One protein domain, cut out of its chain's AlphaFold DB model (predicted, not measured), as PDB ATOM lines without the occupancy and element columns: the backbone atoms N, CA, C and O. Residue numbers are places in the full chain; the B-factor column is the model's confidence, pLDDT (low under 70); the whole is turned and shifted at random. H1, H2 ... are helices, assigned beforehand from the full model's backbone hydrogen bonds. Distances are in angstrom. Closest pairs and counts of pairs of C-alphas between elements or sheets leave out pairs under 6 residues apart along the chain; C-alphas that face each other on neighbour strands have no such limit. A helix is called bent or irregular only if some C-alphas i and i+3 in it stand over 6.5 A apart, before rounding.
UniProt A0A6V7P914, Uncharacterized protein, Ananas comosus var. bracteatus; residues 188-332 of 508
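This is residues 188 to 332 of the 508 residues of an uncharacterized protein of Ananas comosus var. bracteatus (UniProt A0A6V7P914). What shape do these atoms draw? A loose body of helices, H2 to H6, has H1 at one end and the long helix H7 running out at the other. Residues 188 to 196 of H1 and 318 to 332 of H7 stick out as arms. What is it made of? The 145 printed residues include seven named helices, H1 to H7 in order, and no named strand: all helix. It is loose, with a radius of gyration of the C-alphas of 18.3 A, and spans 60 by 37 by 25 A.

What meets the first helix? H1, residues 188 to 205, only just touches H3, residues 240 to 247, with 3 pairs of C-alphas within 8 A; the closest are Leu 201 and Leu 246, 6.5 A. What comes next? H3 touches H5, residues 275 to 282, at a steep tilt of 44 degrees, closest C-alphas Val 244 and Trp 275, 5.7 A. H2, residues 219 to 235, touches no helix; its closest C-alpha pair with H5 is Phe 226 and Glu 279, 7.6 A. What meets the last helix? H7, residues 303 to 332, touches H4, residues 253 to 265, closest C-alphas Glu 304 and Trp 258, 5.7 A. H6, residues 289 to 297, forms a hairpin with H7, closest C-alphas Ile 295 and Val 306, 6.5 A. Are the backbones helical? Every O i to N i+4 pair is within hydrogen-bond range in H1, H2, H4, H5, H6 and H7. H3 has 2 of 4 and is irregular: C-alphas 241 and 244 are 7.0 A apart.

Where does H1 run? From C-alpha 188 at (17.975, -18.636, -60.655), it spans 25.6 A. Where does H7 run? It spans 42.5 A to C-alpha 332 at (-24.213, 23.913, -68.030); H2 spans 24.4 A.

Is there a cut? The printed part has no cut; the link H1 to H2, 13 residues, is long. Where is confidence low? The mean pLDDT of the printed part is 70.1, and 65 residues are under 70, among them 279 to 321.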
ATOM      1  N   ALA A 188      16.625 -19.185 -60.550       81.62
ATOM      2  CA  ALA A 188      17.975 -18.636 -60.655       81.62
ATOM      3  C   ALA A 188      17.973 -17.100 -60.788       81.62
ATOM      4  O   ALA A 188      18.782 -16.438 -60.134       81.62
ATOM      5  N   ALA A 189      17.048 -16.537 -61.576       74.12
ATOM      6  CA  ALA A 189      16.888 -15.091 -61.723       74.12
ATOM      7  C   ALA A 189      16.486 -14.423 -60.396       74.12
ATOM      8  O   ALA A 189      17.185 -13.520 -59.941       74.12
ATOM      9  N   ILE A 190      15.448 -14.926 -59.717       75.69
ATOM     10  CA  ILE A 190      14.997 -14.406 -58.414       75.69
ATOM     11  C   ILE A 190      16.112 -14.481 -57.360       75.69
ATOM     12  O   ILE A 190      16.295 -13.542 -56.584       75.69
ATOM     13  N   LYS A 191      16.909 -15.560 -57.348       80.06
ATOM     14  CA  LYS A 191      18.066 -15.662 -56.448       80.06
ATOM     15  C   LYS A 191      19.124 -14.593 -56.756       80.06
ATOM     16  O   LYS A 191      19.618 -13.959 -55.826       80.06
ATOM     17  N   ALA A 192      19.457 -14.377 -58.029       83.50
ATOM     18  CA  ALA A 192      20.430 -13.364 -58.441       83.50
ATOM     19  C   ALA A 192      19.945 -11.933 -58.141       83.50
ATOM     20  O   ALA A 192      20.729 -11.094 -57.698       83.50
ATOM     21  N   GLU A 193      18.649 -11.657 -58.313       74.06
ATOM     22  CA  GLU A 193      18.047 -10.382 -57.915       74.06
ATOM     23  C   GLU A 193      18.093 -10.174 -56.399       74.06
ATOM     24  O   GLU A 193      18.476  -9.095 -55.950       74.06
ATOM     25  N   HIS A 194      17.777 -11.206 -55.611       73.12
ATOM     26  CA  HIS A 194      17.864 -11.154 -54.152       73.12
ATOM     27  C   HIS A 194      19.304 -10.918 -53.668       73.12
ATOM     28  O   HIS A 194      19.534 -10.058 -52.822       73.12
ATOM     29  N   GLU A 195      20.284 -11.618 -54.245       80.88
ATOM     30  CA  GLU A 195      21.711 -11.441 -53.946       80.88
ATOM     31  C   GLU A 195      22.199 -10.025 -54.305       80.88
ATOM     32  O   GLU A 195      22.886  -9.382 -53.506       80.88
ATOM     33  N   ARG A 196      21.762  -9.479 -55.450       83.00
ATOM     34  CA  ARG A 196      22.031  -8.082 -55.820       83.00
ATOM     35  C   ARG A 196      21.410  -7.105 -54.817       83.00
ATOM     36  O   ARG A 196      22.097  -6.188 -54.378       83.00
ATOM     37  N   SER A 197      20.151  -7.299 -54.426       73.62
ATOM     38  CA  SER A 197      19.470  -6.423 -53.462       73.62
ATOM     39  C   SER A 197      20.097  -6.483 -52.064       73.62
ATOM     40  O   SER A 197      20.239  -5.444 -51.424       73.62
ATOM     41  N   LEU A 198      20.558  -7.655 -51.608       78.69
ATOM     42  CA  LEU A 198      21.334  -7.786 -50.365       78.69
ATOM     43  C   LEU A 198      22.690  -7.071 -50.450       78.69
ATOM     44  O   LEU A 198      23.107  -6.436 -49.480       78.69
ATOM     45  N   SER A 199      23.368  -7.141 -51.598       85.88
ATOM     46  CA  SER A 199      24.621  -6.414 -51.841       85.88
ATOM     47  C   SER A 199      24.410  -4.894 -51.797       85.88
ATOM     48  O   SER A 199      25.132  -4.196 -51.085       85.88
ATOM     49  N   VAL A 200      23.364  -4.390 -52.465       81.31
ATOM     50  CA  VAL A 200      22.976  -2.968 -52.446       81.31
ATOM     51  C   VAL A 200      22.597  -2.512 -51.033       81.31
ATOM     52  O   VAL A 200      23.121  -1.503 -50.572       81.31
ATOM     53  N   LEU A 201      21.777  -3.275 -50.297       80.94
ATOM     54  CA  LEU A 201      21.428  -2.966 -48.903       80.94
ATOM     55  C   LEU A 201      22.666  -2.947 -47.993       80.94
ATOM     56  O   LEU A 201      22.809  -2.056 -47.160       80.94
ATOM     57  N   THR A 202      23.590  -3.893 -48.174       87.44
ATOM     58  CA  THR A 202      24.846  -3.944 -47.409       87.44
ATOM     59  C   THR A 202      25.747  -2.753 -47.732       87.44
ATOM     60  O   THR A 202      26.369  -2.195 -46.831       87.44
ATOM     61  N   ALA A 203      25.822  -2.339 -49.000       85.50
ATOM     62  CA  ALA A 203      26.546  -1.137 -49.401       85.50
ATOM     63  C   ALA A 203      25.911   0.115 -48.777       85.50
ATOM     64  O   ALA A 203      26.612   0.849 -48.092       85.50
ATOM     65  N   PHE A 204      24.596   0.295 -48.921       86.94
ATOM     66  CA  PHE A 204      23.822   1.405 -48.357       86.94
ATOM     67  C   PHE A 204      24.007   1.538 -46.837       86.94
ATOM     68  O   PHE A 204      24.435   2.584 -46.357       86.94
ATOM     69  N   MET A 205      23.810   0.453 -46.076       85.69
ATOM     70  CA  MET A 205      23.981   0.448 -44.614       85.69
ATOM     71  C   MET A 205      25.406   0.821 -44.161       85.69
ATOM     72  O   MET A 205      25.575   1.361 -43.070       85.69
ATOM     73  N   ARG A 206      26.443   0.592 -44.985       87.31
ATOM     74  CA  ARG A 206      27.830   0.983 -44.655       87.31
ATOM     75  C   ARG A 206      28.073   2.492 -44.671       87.31
ATOM     76  O   ARG A 206      29.071   2.915 -44.092       87.31
ATOM     77  N   PHE A 207      27.200   3.282 -45.295       82.94
ATOM     78  CA  PHE A 207      27.264   4.748 -45.249       82.94
ATOM     79  C   PHE A 207      26.521   5.340 -44.044       82.94
ATOM     80  O   PHE A 207      26.523   6.554 -43.880       82.94
ATOM     81  N   ASN A 208      25.939   4.496 -43.177       84.81
ATOM     82  CA  ASN A 208      25.158   4.906 -42.008       84.81
ATOM     83  C   ASN A 208      24.065   5.937 -42.385       84.81
ATOM     84  O   ASN A 208      24.131   7.091 -41.952       84.81
ATOM     85  N   PRO A 209      23.093   5.540 -43.231       89.06
ATOM     86  CA  PRO A 209      22.047   6.436 -43.707       89.06
ATOM     87  C   PRO A 209      21.227   7.007 -42.544       89.06
ATOM     88  O   PRO A 209      21.076   6.345 -41.511       89.06
ATOM     89  N   PRO A 210      20.686   8.228 -42.689       89.06
ATOM     90  CA  PRO A 210      19.918   8.859 -41.632       89.06
ATOM     91  C   PRO A 210      18.634   8.062 -41.371       89.06
ATOM     92  O   PRO A 210      17.898   7.701 -42.292       89.06
ATOM     93  N   MET A 211      18.357   7.792 -40.100       86.31
ATOM     94  CA  MET A 211      17.110   7.160 -39.670       86.31
ATOM     95  C   MET A 211      16.018   8.220 -39.515       86.31
ATOM     96  O   MET A 211      16.295   9.324 -39.045       86.31
ATOM     97  N   PHE A 212      14.781   7.879 -39.870       84.56
ATOM     98  CA  PHE A 212      13.606   8.719 -39.643       84.56
ATOM     99  C   PHE A 212      12.583   7.955 -38.808       84.56
ATOM    100  O   PHE A 212      12.100   6.898 -39.215       84.56
ATOM    101  N   ASP A 213      12.252   8.480 -37.630       81.38
ATOM    102  CA  ASP A 213      11.383   7.795 -36.671       81.38
ATOM    103  C   ASP A 213       9.915   8.259 -36.706       81.38
ATOM    104  O   ASP A 213       9.048   7.627 -36.104       81.38
ATOM    105  N   GLY A 214       9.619   9.336 -37.442       75.00
ATOM    106  CA  GLY A 214       8.273   9.893 -37.572       75.00
ATOM    107  C   GLY A 214       7.724  10.567 -36.312       75.00
ATOM    108  O   GLY A 214       6.527  10.853 -36.276       75.00
ATOM    109  N   THR A 215       8.549  10.819 -35.292       70.88
ATOM    110  CA  THR A 215       8.104  11.501 -34.064       70.88
ATOM    111  C   THR A 215       8.014  13.016 -34.239       70.88
ATOM    112  O   THR A 215       7.142  13.659 -33.654       70.88
ATOM    113  N   GLU A 216       8.858  13.603 -35.090       67.44
ATOM    114  CA  GLU A 216       8.783  15.027 -35.404       67.44
ATOM    115  C   GLU A 216       7.832  15.283 -36.579       67.44
ATOM    116  O   GLU A 216       7.995  14.767 -37.684       67.44
ATOM    117  N   ALA A 217       6.815  16.109 -36.325       63.00
ATOM    118  CA  ALA A 217       5.832  16.552 -37.312       63.00
ATOM    119  C   ALA A 217       6.316  17.749 -38.162       63.00
ATOM    120  O   ALA A 217       5.511  18.364 -38.860       63.00
ATOM    121  N   ASP A 218       7.599  18.117 -38.070       69.50
ATOM    122  CA  ASP A 218       8.189  19.245 -38.793       69.50
ATOM    123  C   ASP A 218       8.500  18.864 -40.258       69.50
ATOM    124  O   ASP A 218       9.306  17.957 -40.495       69.50
ATOM    125  N   PRO A 219       7.911  19.556 -41.256       70.06
ATOM    126  CA  PRO A 219       8.280  19.405 -42.661       70.06
ATOM    127  C   PRO A 219       9.778  19.530 -42.936       70.06
ATOM    128  O   PRO A 219      10.285  18.813 -43.794       70.06
ATOM    129  N   TRP A 220      10.489  20.400 -42.214       74.69
ATOM    130  CA  TRP A 220      11.897  20.692 -42.487       74.69
ATOM    131  C   TRP A 220      12.826  19.521 -42.144       74.69
ATOM    132  O   TRP A 220      13.762  19.217 -42.887       74.69
ATOM    133  N   VAL A 221      12.551  18.826 -41.036       78.06
ATOM    134  CA  VAL A 221      13.288  17.617 -40.625       78.06
ATOM    135  C   VAL A 221      13.112  16.513 -41.666       78.06
ATOM    136  O   VAL A 221      14.067  15.818 -42.017       78.06
ATOM    137  N   LEU A 222      11.901  16.399 -42.212       78.25
ATOM    138  CA  LEU A 222      11.568  15.439 -43.253       78.25
ATOM    139  C   LEU A 222      12.220  15.781 -44.603       78.25
ATOM    140  O   LEU A 222      12.833  14.900 -45.202       78.25
ATOM    141  N   GLU A 223      12.155  17.035 -45.063       77.81
ATOM    142  CA  GLU A 223      12.858  17.489 -46.278       77.81
ATOM    143  C   GLU A 223      14.371  17.263 -46.158       77.81
ATOM    144  O   GLU A 223      14.981  16.673 -47.049       77.81
ATOM    145  N   THR A 224      14.968  17.624 -45.016       83.62
ATOM    146  CA  THR A 224      16.400  17.399 -44.744       83.62
ATOM    147  C   THR A 224      16.765  15.912 -44.821       83.62
ATOM    148  O   THR A 224      17.820  15.555 -45.358       83.62
ATOM    149  N   TRP A 225      15.893  15.029 -44.321       88.69
ATOM    150  CA  TRP A 225      16.067  13.580 -44.425       88.69
ATOM    151  C   TRP A 225      15.968  13.086 -45.876       88.69
ATOM    152  O   TRP A 225      16.841  12.331 -46.305       88.69
ATOM    153  N   PHE A 226      14.981  13.552 -46.652       83.25
ATOM    154  CA  PHE A 226      14.845  13.211 -48.075       83.25
ATOM    155  C   PHE A 226      16.073  13.646 -48.885       83.25
ATOM    156  O   PHE A 226      16.682  12.804 -49.540       83.25
ATOM    157  N   THR A 227      16.519  14.902 -48.765       86.88
ATOM    158  CA  THR A 227      17.726  15.392 -49.460       86.88
ATOM    159  C   THR A 227      18.976  14.598 -49.067       86.88
ATOM    160  O   THR A 227      19.811  14.281 -49.915       86.88
ATOM    161  N   SER A 228      19.103  14.222 -47.789       85.75
ATOM    162  CA  SER A 228      20.216  13.383 -47.316       85.75
ATOM    163  C   SER A 228      20.169  11.968 -47.905       85.75
ATOM    164  O   SER A 228      21.210  11.391 -48.213       85.75
ATOM    165  N   MET A 229      18.970  11.405 -48.079       86.12
ATOM    166  CA  MET A 229      18.767  10.100 -48.713       86.12
ATOM    167  C   MET A 229      19.048  10.127 -50.215       86.12
ATOM    168  O   MET A 229      19.660   9.196 -50.729       86.12
ATOM    169  N   GLU A 230      18.663  11.194 -50.910       86.19
ATOM    170  CA  GLU A 230      18.939  11.363 -52.339       86.19
ATOM    171  C   GLU A 230      20.435  11.457 -52.624       86.19
ATOM    172  O   GLU A 230      20.936  10.700 -53.455       86.19
ATOM    173  N   ALA A 231      21.166  12.275 -51.859       88.50
ATOM    174  CA  ALA A 231      22.624  12.347 -51.947       88.50
ATOM    175  C   ALA A 231      23.283  10.969 -51.728       88.50
ATOM    176  O   ALA A 231      24.160  10.566 -52.490       88.50
ATOM    177  N   LEU A 232      22.811  10.194 -50.743       87.31
ATOM    178  CA  LEU A 232      23.298   8.832 -50.504       87.31
ATOM    179  C   LEU A 232      22.952   7.860 -51.641       87.31
ATOM    180  O   LEU A 232      23.749   6.969 -51.943       87.31
ATOM    181  N   PHE A 233      21.789   8.003 -52.278       88.56
ATOM    182  CA  PHE A 233      21.413   7.176 -53.424       88.56
ATOM    183  C   PHE A 233      22.243   7.483 -54.670       88.56
ATOM    184  O   PHE A 233      22.576   6.540 -55.397       88.56
ATOM    185  N   GLU A 234      22.608   8.748 -54.889       88.12
ATOM    186  CA  GLU A 234      23.554   9.160 -55.930       88.12
ATOM    187  C   GLU A 234      24.963   8.609 -55.653       88.12
ATOM    188  O   GLU A 234      25.526   7.930 -56.515       88.12
ATOM    189  N   ASP A 235      25.490   8.790 -54.435       83.94
ATOM    190  CA  ASP A 235      26.838   8.349 -54.035       83.94
ATOM    191  C   ASP A 235      27.068   6.836 -54.220       83.94
ATOM    192  O   ASP A 235      28.163   6.405 -54.603       83.94
ATOM    193  N   ILE A 236      26.045   6.010 -53.963       84.81
ATOM    194  CA  ILE A 236      26.135   4.542 -54.096       84.81
ATOM    195  C   ILE A 236      25.557   3.997 -55.412       84.81
ATOM    196  O   ILE A 236      25.520   2.777 -55.589       84.81
ATOM    197  N   TYR A 237      25.131   4.870 -56.333       82.56
ATOM    198  CA  TYR A 237      24.531   4.511 -57.627       82.56
ATOM    199  C   TYR A 237      23.315   3.571 -57.494       82.56
ATOM    200  O   TYR A 237      23.215   2.525 -58.147       82.56
ATOM    201  N   THR A 238      22.374   3.942 -56.624       82.12
ATOM    202  CA  THR A 238      21.136   3.185 -56.379       82.12
ATOM    203  C   THR A 238      20.198   3.250 -57.585       82.12
ATOM    204  O   THR A 238      19.914   4.327 -58.102       82.12
ATOM    205  N   LEU A 239      19.647   2.107 -58.007       80.94
ATOM    206  CA  LEU A 239      18.602   2.085 -59.035       80.94
ATOM    207  C   LEU A 239      17.250   2.515 -58.456       80.94
ATOM    208  O   LEU A 239      16.908   2.150 -57.337       80.94
ATOM    209  N   GLU A 240      16.428   3.181 -59.267       76.81
ATOM    210  CA  GLU A 240      15.113   3.718 -58.873       76.81
ATOM    211  C   GLU A 240      14.214   2.704 -58.140       76.81
ATOM    212  O   GLU A 240      13.625   2.991 -57.100       76.81
ATOM    213  N   LYS A 241      14.197   1.457 -58.629       74.75
ATOM    214  CA  LYS A 241      13.449   0.331 -58.039       74.75
ATOM    215  C   LYS A 241      13.897  -0.069 -56.623       74.75
ATOM    216  O   LYS A 241      13.135  -0.700 -55.889       74.75
ATOM    217  N   ASP A 242      15.126   0.277 -56.245       76.88
ATOM    218  CA  ASP A 242      15.729  -0.072 -54.959       76.88
ATOM    219  C   ASP A 242      15.560   1.051 -53.923       76.88
ATOM    220  O   ASP A 242      15.412   0.742 -52.742       76.88
ATOM    221  N   LYS A 243      15.517   2.330 -54.334       82.50
ATOM    222  CA  LYS A 243      15.490   3.497 -53.423       82.50
ATOM    223  C   LYS A 243      14.434   3.381 -52.324       82.50
ATOM    224  O   LYS A 243      14.758   3.455 -51.142       82.50
ATOM    225  N   VAL A 244      13.178   3.116 -52.689       81.56
ATOM    226  CA  VAL A 244      12.082   2.994 -51.709       81.56
ATOM    227  C   VAL A 244      12.251   1.770 -50.802       81.56
ATOM    228  O   VAL A 244      11.933   1.834 -49.617       81.56
ATOM    229  N   HIS A 245      12.806   0.667 -51.313       79.38
ATOM    230  CA  HIS A 245      13.113  -0.515 -50.503       79.38
ATOM    231  C   HIS A 245      14.241  -0.254 -49.495       79.38
ATOM    232  O   HIS A 245      14.201  -0.792 -48.391       79.38
ATOM    233  N   LEU A 246      15.217   0.584 -49.844       82.50
ATOM    234  CA  LEU A 246      16.309   0.994 -48.961       82.50
ATOM    235  C   LEU A 246      15.844   2.023 -47.925       82.50
ATOM    236  O   LEU A 246      16.064   1.826 -46.733       82.50
ATOM    237  N   ALA A 247      15.116   3.060 -48.341       84.88
ATOM    238  CA  ALA A 247      14.528   4.043 -47.432       84.88
ATOM    239  C   ALA A 247      13.553   3.405 -46.429       84.88
ATOM    240  O   ALA A 247      13.546   3.767 -45.255       84.88
ATOM    241  N   ALA A 248      12.816   2.374 -46.853       83.62
ATOM    242  CA  ALA A 248      11.984   1.551 -45.981       83.62
ATOM    243  C   ALA A 248      12.737   0.878 -44.819       83.62
ATOM    244  O   ALA A 248      12.117   0.588 -43.794       83.62
ATOM    245  N   HIS A 249      14.042   0.615 -44.961       82.88
ATOM    246  CA  HIS A 249      14.886   0.112 -43.872       82.88
ATOM    247  C   HIS A 249      15.326   1.209 -42.893       82.88
ATOM    248  O   HIS A 249      15.718   0.885 -41.775       82.88
ATOM    249  N   CYS A 250      15.224   2.482 -43.282       85.19
ATOM    250  CA  CYS A 250      15.570   3.634 -42.452       85.19
ATOM    251  C   CYS A 250      14.374   4.247 -41.708       85.19
ATOM    252  O   CYS A 250      14.555   5.208 -40.962       85.19
ATOM    253  N   PHE A 251      13.171   3.688 -41.867       84.31
ATOM    254  CA  PHE A 251      12.024   4.039 -41.035       84.31
ATOM    255  C   PHE A 251      12.051   3.293 -39.701       84.31
ATOM    256  O   PHE A 251      12.058   2.056 -39.654       84.31
ATOM    257  N   GLU A 252      11.988   4.060 -38.618       82.00
ATOM    258  CA  GLU A 252      11.836   3.584 -37.244       82.00
ATOM    259  C   GLU A 252      10.456   3.980 -36.681       82.00
ATOM    260  O   GLU A 252       9.728   4.756 -37.299       82.00
ATOM    261  N   LYS A 253      10.091   3.434 -35.512       81.88
ATOM    262  CA  LYS A 253       8.944   3.850 -34.676       81.88
ATOM    263  C   LYS A 253       7.661   4.147 -35.483       81.88
ATOM    264  O   LYS A 253       7.125   3.242 -36.130       81.88
ATOM    265  N   ASP A 254       7.172   5.385 -35.457       72.88
ATOM    266  CA  ASP A 254       5.891   5.794 -36.040       72.88
ATOM    267  C   ASP A 254       5.947   5.802 -37.574       72.88
ATOM    268  O   ASP A 254       5.002   5.359 -38.233       72.88
ATOM    269  N   ALA A 255       7.080   6.203 -38.162       76.81
ATOM    270  CA  ALA A 255       7.297   6.109 -39.607       76.81
ATOM    271  C   ALA A 255       7.265   4.649 -40.096       76.81
ATOM    272  O   ALA A 255       6.714   4.351 -41.160       76.81
ATOM    273  N   GLN A 256       7.796   3.714 -39.303       76.25
ATOM    274  CA  GLN A 256       7.751   2.289 -39.629       76.25
ATOM    275  C   GLN A 256       6.322   1.728 -39.548       76.25
ATOM    276  O   GLN A 256       5.912   0.967 -40.430       76.25
ATOM    277  N   ILE A 257       5.548   2.116 -38.528       75.94
ATOM    278  CA  ILE A 257       4.133   1.733 -38.379       75.94
ATOM    279  C   ILE A 257       3.318   2.250 -39.570       75.94
ATOM    280  O   ILE A 257       2.631   1.458 -40.232       75.94
ATOM    281  N   TRP A 258       3.468   3.537 -39.901       79.25
ATOM    282  CA  TRP A 258       2.870   4.157 -41.083       79.25
ATOM    283  C   TRP A 258       3.222   3.385 -42.362       79.25
ATOM    284  O   TRP A 258       2.331   3.027 -43.133       79.25
ATOM    285  N   TRP A 259       4.495   3.030 -42.562       79.06
ATOM    286  CA  TRP A 259       4.939   2.324 -43.766       79.06
ATOM    287  C   TRP A 259       4.303   0.935 -43.901       79.06
ATOM    288  O   TRP A 259       3.833   0.554 -44.977       79.06
ATOM    289  N   GLN A 260       4.204   0.176 -42.805       75.69
ATOM    290  CA  GLN A 260       3.521  -1.123 -42.825       75.69
ATOM    291  C   GLN A 260       2.006  -0.981 -43.055       75.69
ATOM    292  O   GLN A 260       1.408  -1.848 -43.700       75.69
ATOM    293  N   LYS A 261       1.377   0.098 -42.569       67.00
ATOM    294  CA  LYS A 261      -0.037   0.430 -42.827       67.00
ATOM    295  C   LYS A 261      -0.256   0.792 -44.302       67.00
ATOM    296  O   LYS A 261      -1.139   0.217 -44.940       67.00
ATOM    297  N   ALA A 262       0.599   1.642 -44.872       67.31
ATOM    298  CA  ALA A 262       0.584   2.030 -46.282       67.31
ATOM    299  C   ALA A 262       0.742   0.811 -47.212       67.31
ATOM    300  O   ALA A 262      -0.079   0.610 -48.113       67.31
ATOM    301  N   LYS A 263       1.716  -0.070 -46.929       68.06
ATOM    302  CA  LYS A 263       1.912  -1.339 -47.654       68.06
ATOM    303  C   LYS A 263       0.690  -2.260 -47.614       68.06
ATOM    304  O   LYS A 263       0.382  -2.894 -48.617       68.06
ATOM    305  N   LYS A 264      -0.007  -2.346 -46.475       65.62
ATOM    306  CA  LYS A 264      -1.218  -3.179 -46.324       65.62
ATOM    307  C   LYS A 264      -2.456  -2.561 -46.976       65.62
ATOM    308  O   LYS A 264      -3.332  -3.299 -47.412       65.62
ATOM    309  N   SER A 265      -2.545  -1.231 -47.039       56.94
ATOM    310  CA  SER A 265      -3.701  -0.523 -47.605       56.94
ATOM    311  C   SER A 265      -3.707  -0.512 -49.142       56.94
ATOM    312  O   SER A 265      -4.776  -0.560 -49.753       56.94
ATOM    313  N   ARG A 266      -2.534  -0.524 -49.794       59.59
ATOM    314  CA  ARG A 266      -2.400  -0.518 -51.266       59.59
ATOM    315  C   ARG A 266      -2.533  -1.928 -51.886       59.59
ATOM    316  O   ARG A 266      -1.666  -2.387 -52.623       59.59
ATOM    317  N   VAL A 267      -3.661  -2.595 -51.617       46.47
ATOM    318  CA  VAL A 267      -3.961  -4.008 -51.968       46.47
ATOM    319  C   VAL A 267      -3.911  -4.331 -53.477       46.47
ATOM    320  O   VAL A 267      -3.818  -5.498 -53.840       46.47
ATOM    321  N   LEU A 268      -3.947  -3.332 -54.369       40.53
ATOM    322  CA  LEU A 268      -4.031  -3.551 -55.823       40.53
ATOM    323  C   LEU A 268      -2.727  -3.345 -56.612       40.53
ATOM    324  O   LEU A 268      -2.699  -3.730 -57.774       40.53
ATOM    325  N   ASN A 269      -1.667  -2.771 -56.028       42.03
ATOM    326  CA  ASN A 269      -0.335  -2.691 -56.658       42.03
ATOM    327  C   ASN A 269       0.762  -2.424 -55.600       42.03
ATOM    328  O   ASN A 269       1.145  -1.273 -55.387       42.03
ATOM    329  N   PRO A 270       1.298  -3.465 -54.936       49.34
ATOM    330  CA  PRO A 270       2.415  -3.315 -53.996       49.34
ATOM    331  C   PRO A 270       3.779  -3.093 -54.683       49.34
ATOM    332  O   PRO A 270       4.764  -2.835 -53.998       49.34
ATOM    333  N   SER A 271       3.856  -3.214 -56.012       50.25
ATOM    334  CA  SER A 271       5.113  -3.409 -56.755       50.25
ATOM    335  C   SER A 271       5.748  -2.145 -57.353       50.25
ATOM    336  O   SER A 271       6.773  -2.257 -58.020       50.25
ATOM    337  N   SER A 272       5.145  -0.964 -57.190       53.19
ATOM    338  CA  SER A 272       5.599   0.255 -57.883       53.19
ATOM    339  C   SER A 272       5.270   1.554 -57.142       53.19
ATOM    340  O   SER A 272       4.817   2.523 -57.750       53.19
ATOM    341  N   ILE A 273       5.494   1.594 -55.827       64.19
ATOM    342  CA  ILE A 273       5.753   2.881 -55.178       64.19
ATOM    343  C   ILE A 273       7.167   3.302 -55.582       64.19
ATOM    344  O   ILE A 273       8.151   2.691 -55.166       64.19
ATOM    345  N   THR A 274       7.242   4.263 -56.497       74.00
ATOM    346  CA  THR A 274       8.502   4.844 -56.962       74.00
ATOM    347  C   THR A 274       9.000   5.871 -55.946       74.00
ATOM    348  O   THR A 274       8.258   6.245 -55.031       74.00
ATOM    349  N   TRP A 275      10.254   6.314 -56.064       78.38
ATOM    350  CA  TRP A 275      10.796   7.317 -55.146       78.38
ATOM    351  C   TRP A 275      10.009   8.624 -55.211       78.38
ATOM    352  O   TRP A 275       9.720   9.201 -54.172       78.38
ATOM    353  N   GLU A 276       9.549   9.016 -56.398       71.06
ATOM    354  CA  GLU A 276       8.763  10.229 -56.619       71.06
ATOM    355  C   GLU A 276       7.339  10.111 -56.049       71.06
ATOM    356  O   GLU A 276       6.774  11.105 -55.609       71.06
ATOM    357  N   GLU A 277       6.735   8.915 -56.011       68.50
ATOM    358  CA  GLU A 277       5.459   8.684 -55.306       68.50
ATOM    359  C   GLU A 277       5.661   8.660 -53.784       68.50
ATOM    360  O   GLU A 277       4.791   9.124 -53.044       68.50
ATOM    361  N   LEU A 278       6.810   8.167 -53.301       70.19
ATOM    362  CA  LEU A 278       7.183   8.287 -51.892       70.19
ATOM    363  C   LEU A 278       7.341   9.771 -51.536       70.19
ATOM    364  O   LEU A 278       6.557  10.270 -50.734       70.19
ATOM    365  N   GLU A 279       8.244  10.487 -52.203       66.69
ATOM    366  CA  GLU A 279       8.459  11.929 -52.065       66.69
ATOM    367  C   GLU A 279       7.130  12.692 -52.152       66.69
ATOM    368  O   GLU A 279       6.796  13.426 -51.233       66.69
ATOM    369  N   ARG A 280       6.286  12.442 -53.161       61.88
ATOM    370  CA  ARG A 280       4.966  13.082 -53.309       61.88
ATOM    371  C   ARG A 280       3.996  12.785 -52.164       61.88
ATOM    372  O   ARG A 280       3.210  13.658 -51.809       61.88
ATOM    373  N   SER A 281       4.013  11.573 -51.607       61.69
ATOM    374  CA  SER A 281       3.131  11.193 -50.492       61.69
ATOM    375  C   SER A 281       3.569  11.759 -49.133       61.69
ATOM    376  O   SER A 281       2.760  11.805 -48.207       61.69
ATOM    377  N   TYR A 282       4.823  12.206 -49.030       58.41
ATOM    378  CA  TYR A 282       5.414  12.843 -47.850       58.41
ATOM    379  C   TYR A 282       5.560  14.364 -48.000       58.41
ATOM    380  O   TYR A 282       5.541  15.092 -47.007       58.41
ATOM    381  N   SER A 283       5.715  14.850 -49.230       49.41
ATOM    382  CA  SER A 283       5.895  16.255 -49.554       49.41
ATOM    383  C   SER A 283       4.587  16.984 -49.300       49.41
ATOM    384  O   SER A 283       3.627  16.932 -50.075       49.41
ATOM    385  N   TRP A 284       4.587  17.731 -48.200       46.59
ATOM    386  CA  TRP A 284       3.524  18.628 -47.758       46.59
ATOM    387  C   TRP A 284       3.054  19.620 -48.836       46.59
ATOM    388  O   TRP A 284       1.995  20.218 -48.685       46.59
ATOM    389  N   THR A 285       3.797  19.761 -49.939       38.25
ATOM    390  CA  THR A 285       3.442  20.534 -51.138       38.25
ATOM    391  C   THR A 285       2.177  20.046 -51.860       38.25
ATOM    392  O   THR A 285       1.526  20.846 -52.534       38.25
ATOM    393  N   GLY A 286       1.790  18.770 -51.714       40.31
ATOM    394  CA  GLY A 286       0.499  18.267 -52.209       40.31
ATOM    395  C   GLY A 286      -0.692  18.806 -51.409       40.31
ATOM    396  O   GLY A 286      -1.761  19.091 -51.957       40.31
ATOM    397  N   LEU A 287      -0.488  19.031 -50.111       44.06
ATOM    398  CA  LEU A 287      -1.500  19.561 -49.211       44.06
ATOM    399  C   LEU A 287      -1.586  21.078 -49.350       44.06
ATOM    400  O   LEU A 287      -0.598  21.804 -49.273       44.06
ATOM    401  N   ARG A 288      -2.810  21.593 -49.508       52.44
ATOM    402  CA  ARG A 288      -3.026  23.047 -49.541       52.44
ATOM    403  C   ARG A 288      -2.465  23.670 -48.251       52.44
ATOM    404  O   ARG A 288      -2.785  23.152 -47.179       52.44
ATOM    405  N   PRO A 289      -1.752  24.812 -48.309       50.28
ATOM    406  CA  PRO A 289      -1.175  25.452 -47.123       50.28
ATOM    407  C   PRO A 289      -2.175  25.691 -45.982       50.28
ATOM    408  O   PRO A 289      -1.811  25.613 -44.815       50.28
ATOM    409  N   GLU A 290      -3.453  25.918 -46.299       47.47
ATOM    410  CA  GLU A 290      -4.517  26.053 -45.294       47.47
ATOM    411  C   GLU A 290      -4.872  24.730 -44.592       47.47
ATOM    412  O   GLU A 290      -5.129  24.734 -43.392       47.47
ATOM    413  N   ILE A 291      -4.820  23.589 -45.291       54.22
ATOM    414  CA  ILE A 291      -4.981  22.261 -44.673       54.22
ATOM    415  C   ILE A 291      -3.793  21.996 -43.743       54.22
ATOM    416  O   ILE A 291      -3.988  21.604 -42.593       54.22
ATOM    417  N   PHE A 292      -2.571  22.289 -44.201       52.66
ATOM    418  CA  PHE A 292      -1.372  22.144 -43.378       52.66
ATOM    419  C   PHE A 292      -1.424  23.023 -42.115       52.66
ATOM    420  O   PHE A 292      -1.170  22.525 -41.020       52.66
ATOM    421  N   LYS A 293      -1.832  24.297 -42.217       55.84
ATOM    422  CA  LYS A 293      -2.047  25.183 -41.051       55.84
ATOM    423  C   LYS A 293      -3.072  24.623 -40.064       55.84
ATOM    424  O   LYS A 293      -2.841  24.677 -38.861       55.84
ATOM    425  N   ILE A 294      -4.190  24.078 -40.552       55.12
ATOM    426  CA  ILE A 294      -5.222  23.480 -39.692       55.12
ATOM    427  C   ILE A 294      -4.657  22.271 -38.937       55.12
ATOM    428  O   ILE A 294      -4.858  22.163 -37.731       55.12
ATOM    429  N   ILE A 295      -3.929  21.383 -39.614       54.12
ATOM    430  CA  ILE A 295      -3.461  20.122 -39.019       54.12
ATOM    431  C   ILE A 295      -2.228  20.338 -38.124       54.12
ATOM    432  O   ILE A 295      -2.162  19.768 -37.036       54.12
ATOM    433  N   SER A 296      -1.305  21.230 -38.494       52.62
ATOM    434  CA  SER A 296      -0.196  21.649 -37.616       52.62
ATOM    435  C   SER A 296      -0.695  22.379 -36.358       52.62
ATOM    436  O   SER A 296      -0.177  22.146 -35.261       52.62
ATOM    437  N   ALA A 297      -1.776  23.166 -36.453       55.44
ATOM    438  CA  ALA A 297      -2.423  23.774 -35.287       55.44
ATOM    439  C   ALA A 297      -3.035  22.749 -34.307       55.44
ATOM    440  O   ALA A 297      -3.176  23.062 -33.122       55.44
ATOM    441  N   LEU A 298      -3.341  21.521 -34.751       54.75
ATOM    442  CA  LEU A 298      -3.829  20.440 -33.880       54.75
ATOM    443  C   LEU A 298      -2.736  19.827 -32.980       54.75
ATOM    444  O   LEU A 298      -3.070  19.004 -32.130       54.75
ATOM    445  N   LYS A 299      -1.458  20.234 -33.109       53.78
ATOM    446  CA  LYS A 299      -0.326  19.749 -32.281       53.78
ATOM    447  C   LYS A 299      -0.245  18.220 -32.207       53.78
ATOM    448  O   LYS A 299      -0.053  17.634 -31.139       53.78
ATOM    449  N   LEU A 300      -0.421  17.596 -33.364       57.69
ATOM    450  CA  LEU A 300      -0.295  16.157 -33.530       57.69
ATOM    451  C   LEU A 300       1.164  15.763 -33.297       57.69
ATOM    452  O   LEU A 300       2.077  16.478 -33.706       57.69
ATOM    453  N   LYS A 301       1.364  14.666 -32.568       50.22
ATOM    454  CA  LYS A 301       2.676  14.303 -32.000       50.22
ATOM    455  C   LYS A 301       3.413  13.231 -32.792       50.22
ATOM    456  O   LYS A 301       4.505  12.859 -32.396       50.22
ATOM    457  N   SER A 302       2.790  12.712 -33.844       54.19
ATOM    458  CA  SER A 302       3.393  11.746 -34.746       54.19
ATOM    459  C   SER A 302       3.047  12.094 -36.182       54.19
ATOM    460  O   SER A 302       1.944  12.551 -36.499       54.19
ATOM    461  N   PHE A 303       4.001  11.833 -37.063       47.72
ATOM    462  CA  PHE A 303       3.871  11.989 -38.501       47.72
ATOM    463  C   PHE A 303       2.698  11.164 -39.072       47.72
ATOM    464  O   PHE A 303       2.003  11.635 -39.974       47.72
ATOM    465  N   GLU A 304       2.399   9.988 -38.493       57.06
ATOM    466  CA  GLU A 304       1.217   9.192 -38.863       57.06
ATOM    467  C   GLU A 304      -0.084   9.976 -38.637       57.06
ATOM    468  O   GLU A 304      -0.904  10.066 -39.548       57.06
ATOM    469  N   GLU A 305      -0.279  10.572 -37.455       60.44
ATOM    470  CA  GLU A 305      -1.501  11.322 -37.138       60.44
ATOM    471  C   GLU A 305      -1.711  12.530 -38.060       60.44
ATOM    472  O   GLU A 305      -2.861  12.900 -38.330       60.44
ATOM    473  N   VAL A 306      -0.615  13.153 -38.510       61.91
ATOM    474  CA  VAL A 306      -0.647  14.286 -39.437       61.91
ATOM    475  C   VAL A 306      -1.006  13.800 -40.842       61.91
ATOM    476  O   VAL A 306      -1.961  14.323 -41.413       61.91
ATOM    477  N   LEU A 307      -0.330  12.773 -41.378       57.34
ATOM    478  CA  LEU A 307      -0.627  12.231 -42.712       57.34
ATOM    479  C   LEU A 307      -2.021  11.598 -42.815       57.34
ATOM    480  O   LEU A 307      -2.718  11.831 -43.799       57.34
ATOM    481  N   ASP A 308      -2.455  10.821 -41.821       61.69
ATOM    482  CA  ASP A 308      -3.750  10.121 -41.849       61.69
ATOM    483  C   ASP A 308      -4.913  11.133 -41.882       61.69
ATOM    484  O   ASP A 308      -5.820  11.029 -42.713       61.69
ATOM    485  N   ARG A 309      -4.826  12.203 -41.072       61.16
ATOM    486  CA  ARG A 309      -5.783  13.322 -41.120       61.16
ATOM    487  C   ARG A 309      -5.642  14.168 -42.385       61.16
ATOM    488  O   ARG A 309      -6.654  14.624 -42.910       61.16
ATOM    489  N   ALA A 310      -4.428  14.377 -42.883       57.78
ATOM    490  CA  ALA A 310      -4.185  15.182 -44.075       57.78
ATOM    491  C   ALA A 310      -4.759  14.533 -45.338       57.78
ATOM    492  O   ALA A 310      -5.526  15.176 -46.056       57.78
ATOM    493  N   LEU A 311      -4.495  13.241 -45.541       61.50
ATOM    494  CA  LEU A 311      -5.072  12.444 -46.626       61.50
ATOM    495  C   LEU A 311      -6.601  12.351 -46.514       61.50
ATOM    496  O   LEU A 311      -7.292  12.368 -47.533       61.50
ATOM    497  N   TRP A 312      -7.152  12.300 -45.295       59.53
ATOM    498  CA  TRP A 312      -8.603  12.344 -45.090       59.53
ATOM    499  C   TRP A 312      -9.203  13.693 -45.517       59.53
ATOM    500  O   TRP A 312     -10.164  13.718 -46.285       59.53
ATOM    501  N   VAL A 313      -8.604  14.817 -45.103       58.00
ATOM    502  CA  VAL A 313      -9.059  16.166 -45.488       58.00
ATOM    503  C   VAL A 313      -8.865  16.430 -46.985       58.00
ATOM    504  O   VAL A 313      -9.718  17.073 -47.602       58.00
ATOM    505  N   GLU A 314      -7.788  15.940 -47.596       59.00
ATOM    506  CA  GLU A 314      -7.570  16.050 -49.041       59.00
ATOM    507  C   GLU A 314      -8.612  15.241 -49.821       59.00
ATOM    508  O   GLU A 314      -9.244  15.778 -50.733       59.00
ATOM    509  N   ARG A 315      -8.886  13.995 -49.411       59.16
ATOM    510  CA  ARG A 315      -9.913  13.146 -50.031       59.16
ATOM    511  C   ARG A 315     -11.317  13.738 -49.889       59.16
ATOM    512  O   ARG A 315     -12.064  13.750 -50.866       59.16
ATOM    513  N   SER A 316     -11.666  14.280 -48.723       44.91
ATOM    514  CA  SER A 316     -12.940  14.985 -48.518       44.91
ATOM    515  C   SER A 316     -13.048  16.264 -49.359       44.91
ATOM    516  O   SER A 316     -14.107  16.533 -49.920       44.91
ATOM    517  N   ASN A 317     -11.960  17.030 -49.517       58.22
ATOM    518  CA  ASN A 317     -11.941  18.204 -50.402       58.22
ATOM    519  C   ASN A 317     -11.999  17.833 -51.891       58.22
ATOM    520  O   ASN A 317     -12.587  18.579 -52.672       58.22
ATOM    521  N   ALA A 318     -11.401  16.710 -52.298       60.47
ATOM    522  CA  ALA A 318     -11.492  16.211 -53.667       60.47
ATOM    523  C   ALA A 318     -12.944  15.862 -54.027       60.47
ATOM    524  O   ALA A 318     -13.424  16.308 -55.065       60.47
ATOM    525  N   ILE A 319     -13.660  15.178 -53.124       66.62
ATOM    526  CA  ILE A 319     -15.092  14.873 -53.274       66.62
ATOM    527  C   ILE A 319     -15.916  16.166 -53.346       66.62
ATOM    528  O   ILE A 319     -16.643  16.360 -54.310       66.62
ATOM    529  N   ALA A 320     -15.744  17.102 -52.406       63.78
ATOM    530  CA  ALA A 320     -16.478  18.375 -52.424       63.78
ATOM    531  C   ALA A 320     -16.195  19.222 -53.687       63.78
ATOM    532  O   ALA A 320     -17.051  19.978 -54.157       63.78
ATOM    533  N   ARG A 321     -14.992  19.099 -54.264       62.81
ATOM    534  CA  ARG A 321     -14.644  19.723 -55.544       62.81
ATOM    535  C   ARG A 321     -15.312  19.012 -56.721       62.81
ATOM    536  O   ARG A 321     -15.821  19.698 -57.599       62.81
ATOM    537  N   GLU A 322     -15.316  17.684 -56.751       73.12
ATOM    538  CA  GLU A 322     -15.987  16.891 -57.787       73.12
ATOM    539  C   GLU A 322     -17.511  17.086 -57.750       73.12
ATOM    540  O   GLU A 322     -18.127  17.262 -58.799       73.12
ATOM    541  N   GLU A 323     -18.114  17.181 -56.564       64.31
ATOM    542  CA  GLU A 323     -19.507  17.603 -56.378       64.31
ATOM    543  C   GLU A 323     -19.734  19.006 -56.951       64.31
ATOM    544  O   GLU A 323     -20.619  19.195 -57.780       64.31
ATOM    545  N   ARG A 324     -18.899  19.996 -56.609       70.56
ATOM    546  CA  ARG A 324     -19.048  21.350 -57.166       70.56
ATOM    547  C   ARG A 324     -18.894  21.386 -58.690       70.56
ATOM    548  O   ARG A 324     -19.705  22.012 -59.366       70.56
ATOM    549  N   GLU A 325     -17.886  20.712 -59.236       75.31
ATOM    550  CA  GLU A 325     -17.667  20.668 -60.684       75.31
ATOM    551  C   GLU A 325     -18.722  19.825 -61.422       75.31
ATOM    552  O   GLU A 325     -18.970  20.067 -62.602       75.31
ATOM    553  N   SER A 326     -19.347  18.840 -60.770       67.94
ATOM    554  CA  SER A 326     -20.492  18.115 -61.337       67.94
ATOM    555  C   SER A 326     -21.769  18.947 -61.269       67.94
ATOM    556  O   SER A 326     -22.472  18.996 -62.272       67.94
ATOM    557  N   PHE A 327     -22.018  19.710 -60.197       66.44
ATOM    558  CA  PHE A 327     -23.090  20.714 -60.158       66.44
ATOM    559  C   PHE A 327     -22.923  21.795 -61.236       66.44
ATOM    560  O   PHE A 327     -23.903  22.147 -61.892       66.44
ATOM    561  N   ASP A 328     -21.705  22.299 -61.467       70.94
ATOM    562  CA  ASP A 328     -21.449  23.275 -62.535       70.94
ATOM    563  C   ASP A 328     -21.651  22.644 -63.934       70.94
ATOM    564  O   ASP A 328     -22.341  23.230 -64.770       70.94
ATOM    565  N   ARG A 329     -21.185  21.406 -64.174       78.06
ATOM    566  CA  ARG A 329     -21.441  20.670 -65.436       78.06
ATOM    567  C   ARG A 329     -22.920  20.318 -65.645       78.06
ATOM    568  O   ARG A 329     -23.400  20.363 -66.777       78.06
ATOM    569  N   GLU A 330     -23.653  19.989 -64.584       74.06
ATOM    570  CA  GLU A 330     -25.100  19.729 -64.615       74.06
ATOM    571  C   GLU A 330     -25.874  21.022 -64.904       74.06
ATOM    572  O   GLU A 330     -26.824  21.020 -65.686       74.06
ATOM    573  N   ARG A 331     -25.430  22.160 -64.356       66.00
ATOM    574  CA  ARG A 331     -25.987  23.492 -64.639       66.00
ATOM    575  C   ARG A 331     -25.745  23.930 -66.085       66.00
ATOM    576  O   ARG A 331     -26.662  24.467 -66.711       66.00
ATOM    577  N   GLU A 332     -24.547  23.687 -66.616       67.69
ATOM    578  CA  GLU A 332     -24.213  23.913 -68.030       67.69
ATOM    579  C   GLU A 332     -25.050  23.010 -68.950       67.69
ATOM    580  O   GLU A 332     -25.635  23.487 -69.924       67.69
TER     581      GLU A 332